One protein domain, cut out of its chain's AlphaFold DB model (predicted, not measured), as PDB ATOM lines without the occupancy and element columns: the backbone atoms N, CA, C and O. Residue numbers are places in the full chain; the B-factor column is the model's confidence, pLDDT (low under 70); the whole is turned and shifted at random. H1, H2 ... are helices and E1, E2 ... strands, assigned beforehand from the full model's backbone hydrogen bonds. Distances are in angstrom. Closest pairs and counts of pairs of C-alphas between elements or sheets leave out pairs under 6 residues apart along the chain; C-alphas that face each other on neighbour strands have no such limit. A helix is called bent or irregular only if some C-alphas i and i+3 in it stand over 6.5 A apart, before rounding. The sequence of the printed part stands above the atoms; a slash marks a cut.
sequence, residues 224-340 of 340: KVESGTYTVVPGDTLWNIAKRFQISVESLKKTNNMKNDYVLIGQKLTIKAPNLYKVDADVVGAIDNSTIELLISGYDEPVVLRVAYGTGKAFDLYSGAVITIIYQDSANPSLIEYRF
ATOM      1  N   LYS A 224      50.113  43.573  70.183       92.31
ATOM      2  CA  LYS A 224      51.380  44.132  70.663       92.31
ATOM      3  C   LYS A 224      51.546  43.818  72.150       92.31
ATOM      4  O   LYS A 224      50.689  44.179  72.951       92.31
ATOM      5  N   VAL A 225      52.668  43.207  72.517       95.69
ATOM      6  CA  VAL A 225      52.988  42.839  73.905       95.69
ATOM      7  C   VAL A 225      54.268  43.527  74.376       95.69
ATOM      8  O   VAL A 225      55.107  43.931  73.576       95.69
ATOM      9  N   GLU A 226      54.438  43.677  75.689       95.06
ATOM     10  CA  GLU A 226      55.639  44.307  76.263       95.06
ATOM     11  C   GLU A 226      56.787  43.319  76.508       95.06
ATOM     12  O   GLU A 226      57.949  43.719  76.619       95.06
ATOM     13  N   SER A 227      56.470  42.028  76.645       96.88
ATOM     14  CA  SER A 227      57.456  40.989  76.944       96.88
ATOM     15  C   SER A 227      57.000  39.598  76.508       96.88
ATOM     16  O   SER A 227      55.809  39.367  76.315       96.88
ATOM     17  N   GLY A 228      57.956  38.674  76.398       96.56
ATOM     18  CA  GLY A 228      57.707  37.238  76.251       96.56
ATOM     19  C   GLY A 228      58.695  36.406  77.069       96.56
ATOM     20  O   GLY A 228      59.698  36.929  77.562       96.56
ATOM     21  N   THR A 229      58.420  35.110  77.218       97.94
ATOM     22  CA  THR A 229      59.271  34.185  77.980       97.94
ATOM     23  C   THR A 229      60.146  33.353  77.050       97.94
ATOM     24  O   THR A 229      59.659  32.481  76.336       97.94
ATOM     25  N   TYR A 230      61.457  33.566  77.113       97.12
ATOM     26  CA  TYR A 230      62.450  32.769  76.403       97.12
ATOM     27  C   TYR A 230      63.001  31.657  77.299       97.12
ATOM     28  O   TYR A 230      63.405  31.911  78.430       97.12
ATOM     29  N   THR A 231      63.054  30.424  76.797       95.88
ATOM     30  CA  THR A 231      63.692  29.304  77.508       95.88
ATOM     31  C   THR A 231      65.096  29.091  76.959       95.88
ATOM     32  O   THR A 231      65.258  28.833  75.769       95.88
ATOM     33  N   VAL A 232      66.102  29.198  77.825       95.75
ATOM     34  CA  VAL A 232      67.518  29.038  77.477       95.75
ATOM     35  C   VAL A 232      67.786  27.619  76.988       95.75
ATOM     36  O   VAL A 232      67.378  26.645  77.623       95.75
ATOM     37  N   VAL A 233      68.507  27.491  75.876       91.62
ATOM     38  CA  VAL A 233      68.850  26.197  75.268       91.62
ATOM     39  C   VAL A 233      70.366  25.959  75.250       91.62
ATOM     40  O   VAL A 233      71.139  26.888  75.504       91.62
ATOM     41  N   PRO A 234      70.841  24.729  74.963       91.25
ATOM     42  CA  PRO A 234      72.273  24.459  74.870       91.25
ATOM     43  C   PRO A 234      72.978  25.387  73.866       91.25
ATOM     44  O   PRO A 234      72.552  25.514  72.722       91.25
ATOM     45  N   GLY A 235      74.076  26.018  74.296       85.38
ATOM     46  CA  GLY A 235      74.860  26.954  73.478       85.38
ATOM     47  C   GLY A 235      74.430  28.424  73.573       85.38
ATOM     48  O   GLY A 235      75.075  29.291  72.977       85.38
ATOM     49  N   ASP A 236      73.379  28.738  74.329       93.75
ATOM     50  CA  ASP A 236      73.026  30.121  74.626       93.75
ATOM     51  C   ASP A 236      74.020  30.780  75.596       93.75
ATOM     52  O   ASP A 236      74.562  30.167  76.516       93.75
ATOM     53  N   THR A 237      74.219  32.079  75.399       95.88
ATOM     54  CA  THR A 237      74.916  32.987  76.310       95.88
ATOM     55  C   THR A 237      74.078  34.252  76.457       95.88
ATOM     56  O   THR A 237      73.297  34.593  75.568       95.88
ATOM     57  N   LEU A 238      74.256  35.017  77.539       95.94
ATOM     58  CA  LEU A 238      73.558  36.305  77.669       95.94
ATOM     59  C   LEU A 238      73.784  37.207  76.447       95.94
ATOM     60  O   LEU A 238      72.859  37.870  75.983       95.94
ATOM     61  N   TRP A 239      74.999  37.188  75.894       95.12
ATOM     62  CA  TRP A 239      75.356  37.980  74.723       95.12
ATOM     63  C   TRP A 239      74.590  37.567  73.463       95.12
ATOM     64  O   TRP A 239      74.049  38.433  72.776       95.12
ATOM     65  N   ASN A 240      74.520  36.271  73.134       94.00
ATOM     66  CA  ASN A 240      73.860  35.851  71.894       94.00
ATOM     67  C   ASN A 240      72.326  35.970  71.977       94.00
ATOM     68  O   ASN A 240      71.703  36.296  70.963       94.00
ATOM     69  N   ILE A 241      71.739  35.807  73.169       95.00
ATOM     70  CA  ILE A 241      70.320  36.065  73.440       95.00
ATOM     71  C   ILE A 241      70.032  37.558  73.263       95.00
ATOM     72  O   ILE A 241      69.175  37.932  72.463       95.00
ATOM     73  N   ALA A 242      70.789  38.421  73.948       95.00
ATOM     74  CA  ALA A 242      70.610  39.869  73.876       95.00
ATOM     75  C   ALA A 242      70.779  40.391  72.438       95.00
ATOM     76  O   ALA A 242      69.944  41.144  71.939       95.00
ATOM     77  N   LYS A 243      71.795  39.894  71.719       90.25
ATOM     78  CA  LYS A 243      72.023  40.202  70.302       90.25
ATOM     79  C   LYS A 243      70.871  39.754  69.402       90.25
ATOM     80  O   LYS A 243      70.536  40.476  68.467       90.25
ATOM     81  N   ARG A 244      70.280  38.575  69.641       89.94
ATOM     82  CA  ARG A 244      69.140  38.071  68.853       89.94
ATOM     83  C   ARG A 244      67.945  39.008  68.963       89.94
ATOM     84  O   ARG A 244      67.354  39.324  67.938       89.94
ATOM     85  N   PHE A 245      67.661  39.475  70.177       93.00
ATOM     86  CA  PHE A 245      66.509  40.326  70.468       93.00
ATOM     87  C   PHE A 245      66.805  41.832  70.423       93.00
ATOM     88  O   PHE A 245      65.950  42.643  70.769       93.00
ATOM     89  N   GLN A 246      68.009  42.215  69.983       90.50
ATOM     90  CA  GLN A 246      68.447  43.609  69.837       90.50
ATOM     91  C   GLN A 246      68.324  44.423  71.137       90.50
ATOM     92  O   GLN A 246      67.959  45.596  71.128       90.50
ATOM     93  N   ILE A 247      68.657  43.792  72.263       94.69
ATOM     94  CA  ILE A 247      68.712  44.416  73.589       94.69
ATOM     95  C   ILE A 247      70.134  44.351  74.148       94.69
ATOM     96  O   ILE A 247      70.977  43.603  73.652       94.69
ATOM     97  N   SER A 248      70.423  45.127  75.194       97.06
ATOM     98  CA  SER A 248      71.696  45.016  75.910       97.06
ATOM     99  C   SER A 248      71.676  43.850  76.902       97.06
ATOM    100  O   SER A 248      70.634  43.511  77.471       97.06
ATOM    101  N   VAL A 249      72.850  43.259  77.153       97.31
ATOM    102  CA  VAL A 249      73.027  42.247  78.212       97.31
ATOM    103  C   VAL A 249      72.615  42.815  79.569       97.31
ATOM    104  O   VAL A 249      71.956  42.132  80.346       97.31
ATOM    105  N   GLU A 250      72.934  44.081  79.835       97.06
ATOM    106  CA  GLU A 250      72.554  44.764  81.069       97.06
ATOM    107  C   GLU A 250      71.031  44.873  81.232       97.06
ATOM    108  O   GLU A 250      70.505  44.538  82.291       97.06
ATOM    109  N   SER A 251      70.304  45.256  80.174       97.25
ATOM    110  CA  SER A 251      68.836  45.314  80.194       97.25
ATOM    111  C   SER A 251      68.218  43.929  80.408       97.25
ATOM    112  O   SER A 251      67.295  43.774  81.214       97.25
ATOM    113  N   LEU A 252      68.771  42.901  79.754       97.88
ATOM    114  CA  LEU A 252      68.353  41.512  79.939       97.88
ATOM    115  C   LEU A 252      68.566  41.047  81.388       97.88
ATOM    116  O   LEU A 252      67.643  40.500  81.995       97.88
ATOM    117  N   LYS A 253      69.745  41.313  81.967       98.12
ATOM    118  CA  LYS A 253      70.062  40.980  83.364       98.12
ATOM    119  C   LYS A 253      69.150  41.717  84.336       98.12
ATOM    120  O   LYS A 253      68.581  41.084  85.221       98.12
ATOM    121  N   LYS A 254      68.968  43.028  84.149       97.69
ATOM    122  CA  LYS A 254      68.104  43.872  84.985       97.69
ATOM    123  C   LYS A 254      66.660  43.378  84.969       97.69
ATOM    124  O   LYS A 254      66.058  43.235  86.024       97.69
ATOM    125  N   THR A 255      66.127  43.054  83.790       97.88
ATOM    126  CA  THR A 255      64.761  42.523  83.627       97.88
ATOM    127  C   THR A 255      64.562  41.195  84.363       97.88
ATOM    128  O   THR A 255      63.466  40.914  84.839       97.88
ATOM    129  N   ASN A 256      65.622  40.393  84.484       97.88
ATOM    130  CA  ASN A 256      65.588  39.058  85.082       97.88
ATOM    131  C   ASN A 256      66.222  38.993  86.479       97.88
ATOM    132  O   ASN A 256      66.481  37.899  86.976       97.88
ATOM    133  N   ASN A 257      66.500  40.142  87.107       97.44
ATOM    134  CA  ASN A 257      67.165  40.237  88.412       97.44
ATOM    135  C   ASN A 257      68.460  39.400  88.509       97.44
ATOM    136  O   ASN A 257      68.784  38.831  89.554       97.44
ATOM    137  N   MET A 258      69.210  39.304  87.408       96.19
ATOM    138  CA  MET A 258      70.411  38.476  87.321       96.19
ATOM    139  C   MET A 258      71.641  39.223  87.826       96.19
ATOM    140  O   MET A 258      71.972  40.306  87.345       96.19
ATOM    141  N   LYS A 259      72.372  38.592  88.747       93.62
ATOM    142  CA  LYS A 259      73.661  39.097  89.246       93.62
ATOM    143  C   LYS A 259      74.841  38.555  88.433       93.62
ATOM    144  O   LYS A 259      75.774  39.295  88.134       93.62
ATOM    145  N   ASN A 260      74.743  37.301  87.998       92.50
ATOM    146  CA  ASN A 260      75.813  36.584  87.308       92.50
ATOM    147  C   ASN A 260      75.730  36.747  85.782       92.50
ATOM    148  O   ASN A 260      74.678  37.106  85.249       92.50
ATOM    149  N   ASP A 261      76.826  36.436  85.089       93.44
ATOM    150  CA  ASP A 261      76.938  36.543  83.623       93.44
ATOM    151  C   ASP A 261      76.694  35.222  82.873       93.44
ATOM    152  O   ASP A 261      76.927  35.127  81.667       93.44
ATOM    153  N   TYR A 262      76.203  34.198  83.572       92.38
ATOM    154  CA  TYR A 262      75.849  32.910  82.984       92.38
ATOM    155  C   TYR A 262      74.339  32.673  82.996       92.38
ATOM    156  O   TYR A 262      73.595  33.248  83.793       92.38
ATOM    157  N   VAL A 263      73.908  31.786  82.105       95.94
ATOM    158  CA  VAL A 263      72.548  31.250  82.034       95.94
ATOM    159  C   VAL A 263      72.601  29.734  82.149       95.94
ATOM    160  O   VAL A 263      73.576  29.111  81.730       95.94
ATOM    161  N   LEU A 264      71.559  29.140  82.719       95.69
ATOM    162  CA  LEU A 264      71.419  27.689  82.821       95.69
ATOM    163  C   LEU A 264      70.486  27.174  81.726       95.69
ATOM    164  O   LEU A 264      69.490  27.814  81.399       95.69
ATOM    165  N   ILE A 265      70.779  25.999  81.173       94.19
ATOM    166  CA  ILE A 265      69.884  25.347  80.210       94.19
ATOM    167  C   ILE A 265      68.517  25.124  80.874       94.19
ATOM    168  O   ILE A 265      68.438  24.677  82.016       94.19
ATOM    169  N   GLY A 266      67.442  25.462  80.164       93.50
ATOM    170  CA  GLY A 266      66.072  25.414  80.671       93.50
ATOM    171  C   GLY A 266      65.668  26.615  81.531       93.50
ATOM    172  O   GLY A 266      64.493  26.733  81.881       93.50
ATOM    173  N   GLN A 267      66.590  27.532  81.849       97.25
ATOM    174  CA  GLN A 267      66.256  28.768  82.553       97.25
ATOM    175  C   GLN A 267      65.267  29.591  81.722       97.25
ATOM    176  O   GLN A 267      65.480  29.828  80.534       97.25
ATOM    177  N   LYS A 268      64.187  30.047  82.357       97.62
ATOM    178  CA  LYS A 268      63.221  30.956  81.737       97.62
ATOM    179  C   LYS A 268      63.658  32.397  81.968       97.62
ATOM    180  O   LYS A 268      63.899  32.788  83.109       97.62
ATOM    181  N   LEU A 269      63.759  33.161  80.890       97.94
ATOM    182  CA  LEU A 269      64.109  34.573  80.886       97.94
ATOM    183  C   LEU A 269      62.953  35.388  80.314       97.94
ATOM    184  O   LEU A 269      62.458  35.107  79.224       97.94
ATOM    185  N   THR A 270      62.568  36.441  81.016       98.44
ATOM    186  CA  THR A 270      61.688  37.484  80.499       98.44
ATOM    187  C   THR A 270      62.468  38.354  79.520       98.44
ATOM    188  O   THR A 270      63.473  38.973  79.883       98.44
ATOM    189  N   ILE A 271      61.999  38.426  78.278       97.88
ATOM    190  CA  ILE A 271      62.564  39.266  77.225       97.88
ATOM    191  C   ILE A 271      61.650  40.473  77.028       97.88
ATOM    192  O   ILE A 271      60.524  40.323  76.562       97.88
ATOM    193  N   LYS A 272      62.146  41.667  77.365       97.12
ATOM    194  CA  LYS A 272      61.539  42.956  77.005       97.12
ATOM    195  C   LYS A 272      62.306  43.539  75.828       97.12
ATOM    196  O   LYS A 272      63.467  43.897  75.995       97.12
ATOM    197  N   ALA A 273      61.682  43.618  74.659       92.44
ATOM    198  CA  ALA A 273      62.311  44.112  73.437       92.44
ATOM    199  C   ALA A 273      61.315  44.972  72.634       92.44
ATOM    200  O   ALA A 273      60.110  44.893  72.875       92.44
ATOM    201  N   PRO A 274      61.774  45.832  71.712       89.81
ATOM    202  CA  PRO A 274      60.866  46.592  70.858       89.81
ATOM    203  C   PRO A 274      60.121  45.669  69.885       89.81
ATOM    204  O   PRO A 274      60.670  44.651  69.465       89.81
ATOM    205  N   ASN A 275      58.907  46.078  69.498       90.88
ATOM    206  CA  ASN A 275      58.083  45.444  68.458       90.88
ATOM    207  C   ASN A 275      57.799  43.956  68.709       90.88
ATOM    208  O   ASN A 275      57.986  43.121  67.824       90.88
ATOM    209  N   LEU A 276      57.372  43.624  69.930       94.31
ATOM    210  CA  LEU A 276      56.893  42.280  70.225       94.31
ATOM    211  C   LEU A 276      55.419  42.154  69.918       94.31
ATOM    212  O   LEU A 276      54.614  43.006  70.305       94.31
ATOM    213  N   TYR A 277      55.085  41.040  69.289       93.00
ATOM    214  CA  TYR A 277      53.717  40.727  68.957       93.00
ATOM    215  C   TYR A 277      53.385  39.283  69.269       93.00
ATOM    216  O   TYR A 277      54.216  38.384  69.108       93.00
ATOM    217  N   LYS A 278      52.150  39.089  69.716       94.81
ATOM    218  CA  LYS A 278      51.544  37.804  70.002       94.81
ATOM    219  C   LYS A 278      50.496  37.487  68.946       94.81
ATOM    220  O   LYS A 278      49.621  38.305  68.666       94.81
ATOM    221  N   VAL A 279      50.587  36.300  68.361       92.62
ATOM    222  CA  VAL A 279      49.734  35.898  67.239       92.62
ATOM    223  C   VAL A 279      49.693  34.380  67.112       92.62
ATOM    224  O   VAL A 279      50.632  33.702  67.530       92.62
ATOM    225  N   ASP A 280      48.624  33.852  66.529       89.00
ATOM    226  CA  ASP A 280      48.550  32.443  66.150       89.00
ATOM    227  C   ASP A 280      49.189  32.225  64.778       89.00
ATOM    228  O   ASP A 280      48.989  33.010  63.841       89.00
ATOM    229  N   ALA A 281      49.961  31.152  64.656       83.38
ATOM    230  CA  ALA A 281      50.688  30.819  63.446       83.38
ATOM    231  C   ALA A 281      50.675  29.313  63.168       83.38
ATOM    232  O   ALA A 281      50.816  28.505  64.087       83.38
ATOM    233  N   ASP A 282      50.582  28.941  61.894       72.62
ATOM    234  CA  ASP A 282      50.794  27.561  61.467       72.62
ATOM    235  C   ASP A 282      52.290  27.297  61.309       72.62
ATOM    236  O   ASP A 282      53.006  28.022  60.610       72.62
ATOM    237  N   VAL A 283      52.780  26.221  61.914       67.38
ATOM    238  CA  VAL A 283      54.165  25.795  61.720       67.38
ATOM    239  C   VAL A 283      54.322  25.207  60.323       67.38
ATOM    240  O   VAL A 283      53.740  24.168  60.013       67.38
ATOM    241  N   VAL A 284      55.156  25.823  59.482       67.12
ATOM    242  CA  VAL A 284      55.512  25.250  58.177       67.12
ATOM    243  C   VAL A 284      56.621  24.219  58.371       67.12
ATOM    244  O   VAL A 284      56.452  23.053  58.000       67.12
ATOM    245  N   GLY A 285      57.718  24.617  59.023       52.12
ATOM    246  CA  GLY A 285      58.843  23.736  59.346       52.12
ATOM    247  C   GLY A 285      60.155  24.482  59.583       52.12
ATOM    248  O   GLY A 285      60.185  25.706  59.726       52.12
ATOM    249  N   ALA A 286      61.255  23.736  59.637       57.91
ATOM    250  CA  ALA A 286      62.601  24.274  59.777       57.91
ATOM    251  C   ALA A 286      63.226  24.577  58.409       57.91
ATOM    252  O   ALA A 286      63.197  23.746  57.501       57.91
ATOM    253  N   ILE A 287      63.873  25.735  58.276       48.19
ATOM    254  CA  ILE A 287      64.708  26.044  57.103       48.19
ATOM    255  C   ILE A 287      66.128  25.530  57.346       48.19
ATOM    256  O   ILE A 287      66.727  24.861  56.503       48.19
ATOM    257  N   ASP A 288      66.664  25.822  58.530       64.38
ATOM    258  CA  ASP A 288      67.948  25.322  59.001       64.38
ATOM    259  C   ASP A 288      67.932  25.126  60.526       64.38
ATOM    260  O   ASP A 288      66.892  25.161  61.181       64.38
ATOM    261  N   ASN A 289      69.098  24.891  61.131       71.81
ATOM    262  CA  ASN A 289      69.201  24.668  62.575       71.81
ATOM    263  C   ASN A 289      68.816  25.897  63.425       71.81
ATOM    264  O   ASN A 289      68.698  25.767  64.638       71.81
ATOM    265  N   SER A 290      68.673  27.079  62.833       77.31
ATOM    266  CA  SER A 290      68.499  28.368  63.511       77.31
ATOM    267  C   SER A 290      67.369  29.226  62.943       77.31
ATOM    268  O   SER A 290      67.178  30.358  63.392       77.31
ATOM    269  N   THR A 291      66.627  28.722  61.961       69.38
ATOM    270  CA  THR A 291      65.526  29.440  61.323       69.38
ATOM    271  C   THR A 291      64.364  28.507  61.034       69.38
ATOM    272  O   THR A 291      64.549  27.354  60.634       69.38
ATOM    273  N   ILE A 292      63.161  29.022  61.257       68.31
ATOM    274  CA  ILE A 292      61.900  28.329  61.014       68.31
ATOM    275  C   ILE A 292      61.005  29.199  60.144       68.31
ATOM    276  O   ILE A 292      61.160  30.419  60.103       68.31
ATOM    277  N   GLU A 293      60.058  28.560  59.482       69.81
ATOM    278  CA  GLU A 293      59.038  29.199  58.669       69.81
ATOM    279  C   GLU A 293      57.669  28.970  59.317       69.81
ATOM    280  O   GLU A 293      57.323  27.842  59.684       69.81
ATOM    281  N   LEU A 294      56.908  30.051  59.486       70.56
ATOM    282  CA  LEU A 294      55.576  30.052  60.086       70.56
ATOM    283  C   LEU A 294      54.605  30.809  59.182       70.56
ATOM    284  O   LEU A 294      54.949  31.874  58.682       70.56
ATOM    285  N   LEU A 295      53.382  30.324  59.012       69.25
ATOM    286  CA  LEU A 295      52.311  31.116  58.414       69.25
ATOM    287  C   LEU A 295      51.594  31.873  59.532       69.25
ATOM    288  O   LEU A 295      50.857  31.278  60.309       69.25
ATOM    289  N   ILE A 296      51.855  33.173  59.652       71.81
ATOM    290  CA  ILE A 296      51.262  34.003  60.704       71.81
ATOM    291  C   ILE A 296      49.865  34.456  60.271       71.81
ATOM    292  O   ILE A 296      49.687  34.954  59.161       71.81
ATOM    293  N   SER A 297      48.880  34.329  61.161       64.25
ATOM    294  CA  SER A 297      47.517  34.800  60.900       64.25
ATOM    295  C   SER A 297      47.506  36.289  60.538       64.25
ATOM    296  O   SER A 297      47.975  37.125  61.309       64.25
ATOM    297  N   GLY A 298      46.957  36.623  59.368       58.56
ATOM    298  CA  GLY A 298      46.935  37.995  58.843       58.56
ATOM    299  C   GLY A 298      48.092  38.343  57.900       58.56
ATOM    300  O   GLY A 298      48.114  39.456  57.380       58.56
ATOM    301  N   TYR A 299      49.011  37.407  57.642       53.19
ATOM    302  CA  TYR A 299      50.002  37.508  56.573       53.19
ATOM    303  C   TYR A 299      49.605  36.620  55.394       53.19
ATOM    304  O   TYR A 299      49.245  35.458  55.568       53.19
ATOM    305  N   ASP A 300      49.740  37.158  54.182       48.03
ATOM    306  CA  ASP A 300      49.544  36.395  52.942       48.03
ATOM    307  C   ASP A 300      50.735  35.467  52.631       48.03
ATOM    308  O   ASP A 300      50.652  34.609  51.747       48.03
ATOM    309  N   GLU A 301      51.853  35.628  53.350       51.47
ATOM    310  CA  GLU A 301      53.095  34.890  53.132       51.47
ATOM    311  C   GLU A 301      53.684  34.316  54.429       51.47
ATOM    312  O   GLU A 301      53.542  34.917  55.498       51.47
ATOM    313  N   PRO A 302      54.398  33.176  54.353       55.47
ATOM    314  CA  PRO A 302      55.129  32.648  55.492       55.47
ATOM    315  C   PRO A 302      56.236  33.596  55.963       55.47
ATOM    316  O   PRO A 302      57.030  34.122  55.182       55.47
ATOM    317  N   VAL A 303      56.320  33.763  57.276       70.56
ATOM    318  CA  VAL A 303      57.312  34.576  57.965       70.56
ATOM    319  C   VAL A 303      58.436  33.676  58.463       70.56
ATOM    320  O   VAL A 303      58.215  32.665  59.133       70.56
ATOM    321  N   VAL A 304      59.672  34.067  58.153       73.44
ATOM    322  CA  VAL A 304      60.868  33.381  58.642       73.44
ATOM    323  C   VAL A 304      61.292  33.982  59.970       73.44
ATOM    324  O   VAL A 304      61.683  35.148  60.036       73.44
ATOM    325  N   LEU A 305      61.276  33.166  61.020       80.56
ATOM    326  CA  LEU A 305      61.739  33.561  62.342       80.56
ATOM    327  C   LEU A 305      63.057  32.875  62.676       80.56
ATOM    328  O   LEU A 305      63.237  31.669  62.487       80.56
ATOM    329  N   ARG A 306      63.990  33.643  63.235       85.00
ATOM    330  CA  ARG A 306      65.181  33.086  63.866       85.00
ATOM    331  C   ARG A 306      64.795  32.435  65.184       85.00
ATOM    332  O   ARG A 306      64.044  32.996  65.981       85.00
ATOM    333  N   VAL A 307      65.382  31.279  65.427       90.50
ATOM    334  CA  VAL A 307      65.306  30.551  66.689       90.50
ATOM    335  C   VAL A 307      66.713  30.355  67.239       90.50
ATOM    336  O   VAL A 307      67.711  30.795  66.655       90.50
ATOM    337  N   ALA A 308      66.809  29.719  68.399       86.50
ATOM    338  CA  ALA A 308      68.097  29.355  68.945       86.50
ATOM    339  C   ALA A 308      68.829  28.353  68.051       86.50
ATOM    340  O   ALA A 308      68.220  27.512  67.391       86.50
ATOM    341  N   TYR A 309      70.154  28.459  68.000       80.62
ATOM    342  CA  TYR A 309      70.932  27.553  67.169       80.62
ATOM    343  C   TYR A 309      70.754  26.110  67.657       80.62
ATOM    344  O   TYR A 309      70.897  25.823  68.840       80.62
ATOM    345  N   GLY A 310      70.440  25.209  66.729       78.25
ATOM    346  CA  GLY A 310      70.188  23.799  67.009       78.25
ATOM    347  C   GLY A 310      68.724  23.462  67.292       78.25
ATOM    348  O   GLY A 310      68.395  22.279  67.303       78.25
ATOM    349  N   THR A 311      67.830  24.445  67.464       85.88
ATOM    350  CA  THR A 311      66.418  24.173  67.794       85.88
ATOM    351  C   THR A 311      65.488  24.171  66.588       85.88
ATOM    352  O   THR A 311      64.396  23.618  66.685       85.88
ATOM    353  N   GLY A 312      65.920  24.711  65.440       77.75
ATOM    354  CA  GLY A 312      65.083  24.824  64.239       77.75
ATOM    355  C   GLY A 312      64.463  23.494  63.816       77.75
ATOM    356  O   GLY A 312      63.246  23.393  63.724       77.75
ATOM    357  N   LYS A 313      65.272  22.434  63.685       75.00
ATOM    358  CA  LYS A 313      64.820  21.097  63.247       75.00
ATOM    359  C   LYS A 313      63.691  20.489  64.081       75.00
ATOM    360  O   LYS A 313      62.947  19.662  63.567       75.00
ATOM    361  N   ALA A 314      63.548  20.866  65.354       76.44
ATOM    362  CA  ALA A 314      62.455  20.357  66.181       76.44
ATOM    363  C   ALA A 314      61.079  20.799  65.648       76.44
ATOM    364  O   ALA A 314      60.101  20.080  65.831       76.44
ATOM    365  N   PHE A 315      61.012  21.929  64.936       74.56
ATOM    366  CA  PHE A 315      59.777  22.444  64.346       74.56
ATOM    367  C   PHE A 315      59.272  21.615  63.158       74.56
ATOM    368  O   PHE A 315      58.079  21.655  62.873       74.56
ATOM    369  N   ASP A 316      60.106  20.769  62.539       59.38
ATOM    370  CA  ASP A 316      59.640  19.817  61.517       59.38
ATOM    371  C   ASP A 316      58.645  18.794  62.089       59.38
ATOM    372  O   ASP A 316      57.745  18.333  61.382       59.38
ATOM    373  N   LEU A 317      58.773  18.449  63.377       63.88
ATOM    374  CA  LEU A 317      57.852  17.536  64.068       63.88
ATOM    375  C   LEU A 317      56.473  18.162  64.297       63.88
ATOM    376  O   LEU A 317      55.495  17.435  64.463       63.88
ATOM    377  N   TYR A 318      56.404  19.492  64.291       62.59
ATOM    378  CA  TYR A 318      55.196  20.270  64.542       62.59
ATOM    379  C   TYR A 318      54.583  20.840  63.259       62.59
ATOM    380  O   TYR A 318      53.638  21.611  63.341       62.59
ATOM    381  N   SER A 319      55.083  20.462  62.076       58.84
ATOM    382  CA  SER A 319      54.563  20.944  60.792       58.84
ATOM    383  C   SER A 319      53.049  20.707  60.663       58.84
ATOM    384  O   SER A 319      52.561  19.582  60.814       58.84
ATOM    385  N   GLY A 320      52.312  21.781  60.382       49.66
ATOM    386  CA  GLY A 320      50.852  21.818  60.311       49.66
ATOM    387  C   GLY A 320      50.138  21.992  61.657       49.66
ATOM    388  O   GLY A 320      48.909  21.962  61.677       49.66
ATOM    389  N   ALA A 321      50.865  22.142  62.767       60.72
ATOM    390  CA  ALA A 321      50.283  22.550  64.040       60.72
ATOM    391  C   ALA A 321      50.061  24.066  64.065       60.72
ATOM    392  O   ALA A 321      50.923  24.824  63.618       60.72
ATOM    393  N   VAL A 322      48.937  24.483  64.644       77.88
ATOM    394  CA  VAL A 322      48.706  25.876  65.031       77.88
ATOM    395  C   VAL A 322      49.378  26.092  66.382       77.88
ATOM    396  O   VAL A 322      49.194  25.280  67.289       77.88
ATOM    397  N   ILE A 323      50.156  27.159  66.513       84.94
ATOM    398  CA  ILE A 323      50.790  27.566  67.768       84.94
ATOM    399  C   ILE A 323      50.545  29.051  68.017       84.94
ATOM    400  O   ILE A 323      50.586  29.858  67.090       84.94
ATOM    401  N   THR A 324      50.368  29.436  69.276       93.19
ATOM    402  CA  THR A 324      50.449  30.848  69.660       93.19
ATOM    403  C   THR A 324      51.912  31.201  69.875       93.19
ATOM    404  O   THR A 324      52.583  30.577  70.699       93.19
ATOM    405  N   ILE A 325      52.406  32.215  69.172       94.31
ATOM    406  CA  ILE A 325      53.784  32.693  69.283       94.31
ATOM    407  C   ILE A 325      53.853  34.087  69.892       94.31
ATOM    408  O   ILE A 325      52.933  34.886  69.739       94.31
ATOM    409  N   ILE A 326      54.985  34.394  70.523       95.88
ATOM    410  CA  ILE A 326      55.467  35.766  70.685       95.88
ATOM    411  C   ILE A 326      56.745  35.891  69.869       95.88
ATOM    412  O   ILE A 326      57.691  35.119  70.063       95.88
ATOM    413  N   TYR A 327      56.787  36.866  68.968       93.88
ATOM    414  CA  TYR A 327      57.953  37.133  68.136       93.88
ATOM    415  C   TYR A 327      58.308  38.616  68.147       93.88
ATOM    416  O   TYR A 327      57.470  39.477  68.407       93.88
ATOM    417  N   GLN A 328      59.578  38.901  67.882       92.50
ATOM    418  CA  GLN A 328      60.052  40.250  67.625       92.50
ATOM    419  C   GLN A 328      60.012  40.526  66.128       92.50
ATOM    420  O   GLN A 328      60.716  39.852  65.369       92.50
ATOM    421  N   ASP A 329      59.276  41.558  65.728       86.25
ATOM    422  CA  ASP A 329      59.346  42.095  64.376       86.25
ATOM    423  C   ASP A 329      60.506  43.094  64.246       86.25
ATOM    424  O   ASP A 329      60.598  44.108  64.945       86.25
ATOM    425  N   SER A 330      61.457  42.769  63.377       76.38
ATOM    426  CA  SER A 330      62.651  43.575  63.134       76.38
ATOM    427  C   SER A 330      63.296  43.184  61.804       76.38
ATOM    428  O   SER A 330      62.858  42.251  61.141       76.38
ATOM    429  N   ALA A 331      64.418  43.812  61.439       65.31
ATOM    430  CA  ALA A 331      65.199  43.400  60.267       65.31
ATOM    431  C   ALA A 331      65.655  41.921  60.302       65.31
ATOM    432  O   ALA A 331      66.015  41.360  59.267       65.31
ATOM    433  N   ASN A 332      65.675  41.291  61.484       69.88
ATOM    434  CA  ASN A 332      65.915  39.860  61.653       69.88
ATOM    435  C   ASN A 332      64.882  39.286  62.645       69.88
ATOM    436  O   ASN A 332      65.206  39.138  63.831       69.88
ATOM    437  N   PRO A 333      63.653  38.982  62.188       84.31
ATOM    438  CA  PRO A 333      62.569  38.544  63.059       84.31
ATOM    439  C   PRO A 333      62.960  37.319  63.879       84.31
ATOM    440  O   PRO A 333      63.648  36.426  63.379       84.31
ATOM    441  N   SER A 334      62.573  37.282  65.151       90.81
ATOM    442  CA  SER A 334      63.027  36.238  66.078       90.81
ATOM    443  C   SER A 334      61.891  35.739  66.956       90.81
ATOM    444  O   SER A 334      61.160  36.535  67.541       90.81
ATOM    445  N   LEU A 335      61.773  34.418  67.075       94.25
ATOM    446  CA  LEU A 335      60.816  33.778  67.971       94.25
ATOM    447  C   LEU A 335      61.308  33.894  69.419       94.25
ATOM    448  O   LEU A 335      62.468  33.589  69.713       94.25
ATOM    449  N   ILE A 336      60.420  34.316  70.315       95.44
ATOM    450  CA  ILE A 336      60.679  34.409  71.757       95.44
ATOM    451  C   ILE A 336      60.026  33.238  72.476       95.44
ATOM    452  O   ILE A 336      60.691  32.528  73.227       95.44
ATOM    453  N   GLU A 337      58.736  33.040  72.225       95.06
ATOM    454  CA  GLU A 337      57.887  32.095  72.940       95.06
ATOM    455  C   GLU A 337      56.939  31.406  71.959       95.06
ATOM    456  O   GLU A 337      56.519  32.016  70.977       95.06
ATOM    457  N   TYR A 338      56.588  30.149  72.229       92.25
ATOM    458  CA  TYR A 338      55.519  29.444  71.530       92.25
ATOM    459  C   TYR A 338      54.759  28.516  72.484       92.25
ATOM    460  O   TYR A 338      55.338  27.999  73.445       92.25
ATOM    461  N   ARG A 339      53.463  28.312  72.226       90.44
ATOM    462  CA  ARG A 339      52.572  27.408  72.969       90.44
ATOM    463  C   ARG A 339      51.633  26.679  72.002       90.44
ATOM    464  O   ARG A 339      51.270  27.256  70.979       90.44
ATOM    465  N   PHE A 340      51.292  25.434  72.331       78.31
ATOM    466  CA  PHE A 340      50.322  24.607  71.598       78.31
ATOM    467  C   PHE A 340      48.897  24.826  72.091       78.31
ATOM    468  O   PHE A 340      48.752  25.149  73.296       78.31
TER     469      PHE A 340
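Overview. This is residues 224 to 340 of the 340 residues of an uncharacterized protein of Bacillus cohnii (UniProt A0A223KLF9). Two lobes sit side by side: the larger is a strongly twisted five-stranded sheet folded back on itself like a partly closed barrel, with the short helix H3 over its strand E3, and the smaller is the two-stranded sheet E1 E2 with the short helices H1 and H2 and the loop 256 to 267. E1 packs on E7 where the lobes meet. The 117 printed residues have three named helices and seven named strands, in the order E1 H1 H2 E2 E3 E4 E5 H3 E6 E7, and the class is mixed. The large sheet runs E5 E4 E3 E6 E7, and both sheets are antiparallel. The whole is compact, with a radius of gyration of the C-alphas of 13.7 A, and only just elongated, spanning 42 by 28 by 24 A.

Arrangement. In the folded sheet, one sheet bent back into two leaves that face each other, E5 (residues 303 to 306) and E4 (291 to 296) face E6 (322 to 328) and E7 (334 to 339), with E3 (276 to 288) as the hinge. E3 bends by 103 degrees at residue 280. E3 E4 E5 form a meander, each strand the antiparallel neighbour of the one before. Within hydrogen-bond range are N 303 and O 294 of hairpin E4 and E5 at 2.7 A, N 282 and O 295 of hairpin E3 and E4 at 2.8 A, N 281 and O 323 of E3 and E6 at 2.8 A, and N 324 and O 339 of hairpin E6 and E7 at 2.9 A. The edge strands E5 and E7 come closest at the C-alphas of Arg 306 and Ser 334, 4.4 A apart. H3 (312 to 318) is on this sheet at a height over the sheet of 6.4 A, over E3 and across the strands, at 81 degrees to E3 on the local plane; their closest C-alphas, of Gly 285 and Asp 316, are 4.6 A apart. E1 (228 to 231) comes closest to E7 at the C-alphas of Tyr 230 and Ile 336, 5.2 A apart. E1 is the antiparallel neighbour of E2 (268 to 271), with N 230 and O 269 at 2.8 A. H2 (249 to 255) comes closest to E2 at the C-alphas of Thr 255 and Thr 270, 6.7 A apart. H1 (238 to 244) and H2 touch, about perpendicular at 83 degrees, closest at the C-alphas of Ala 242 and Val 249, 5.5 A apart. H1 only grazes the large sheet, with residues 241 to 244. In H1 and H2 every O i to N i+4 pair is within hydrogen-bond range; in H3 0 of 3 are, and 4 of 4 O i to N i+3 pairs are.

Along the chain. E3 measures 23.1 A from first to last C-alpha, E6 18.5 A, E7 15.3 A and E4 15.0 A. E1 begins at C-alpha 228 (57.707, 37.238, 76.251), and E7 ends at C-alpha 339 (52.572, 27.408, 72.969).

Size, cuts and confidence. The C-alphas farthest apart, of Lys 259 and Asp 300, are 43.7 A apart. The printed part has no cut, and the link H2 to E2 is long. The mean pLDDT of the printed part is 84.2; 24 residues are under 70, among them 283 to 288, 297 to 302 and 316 to 321.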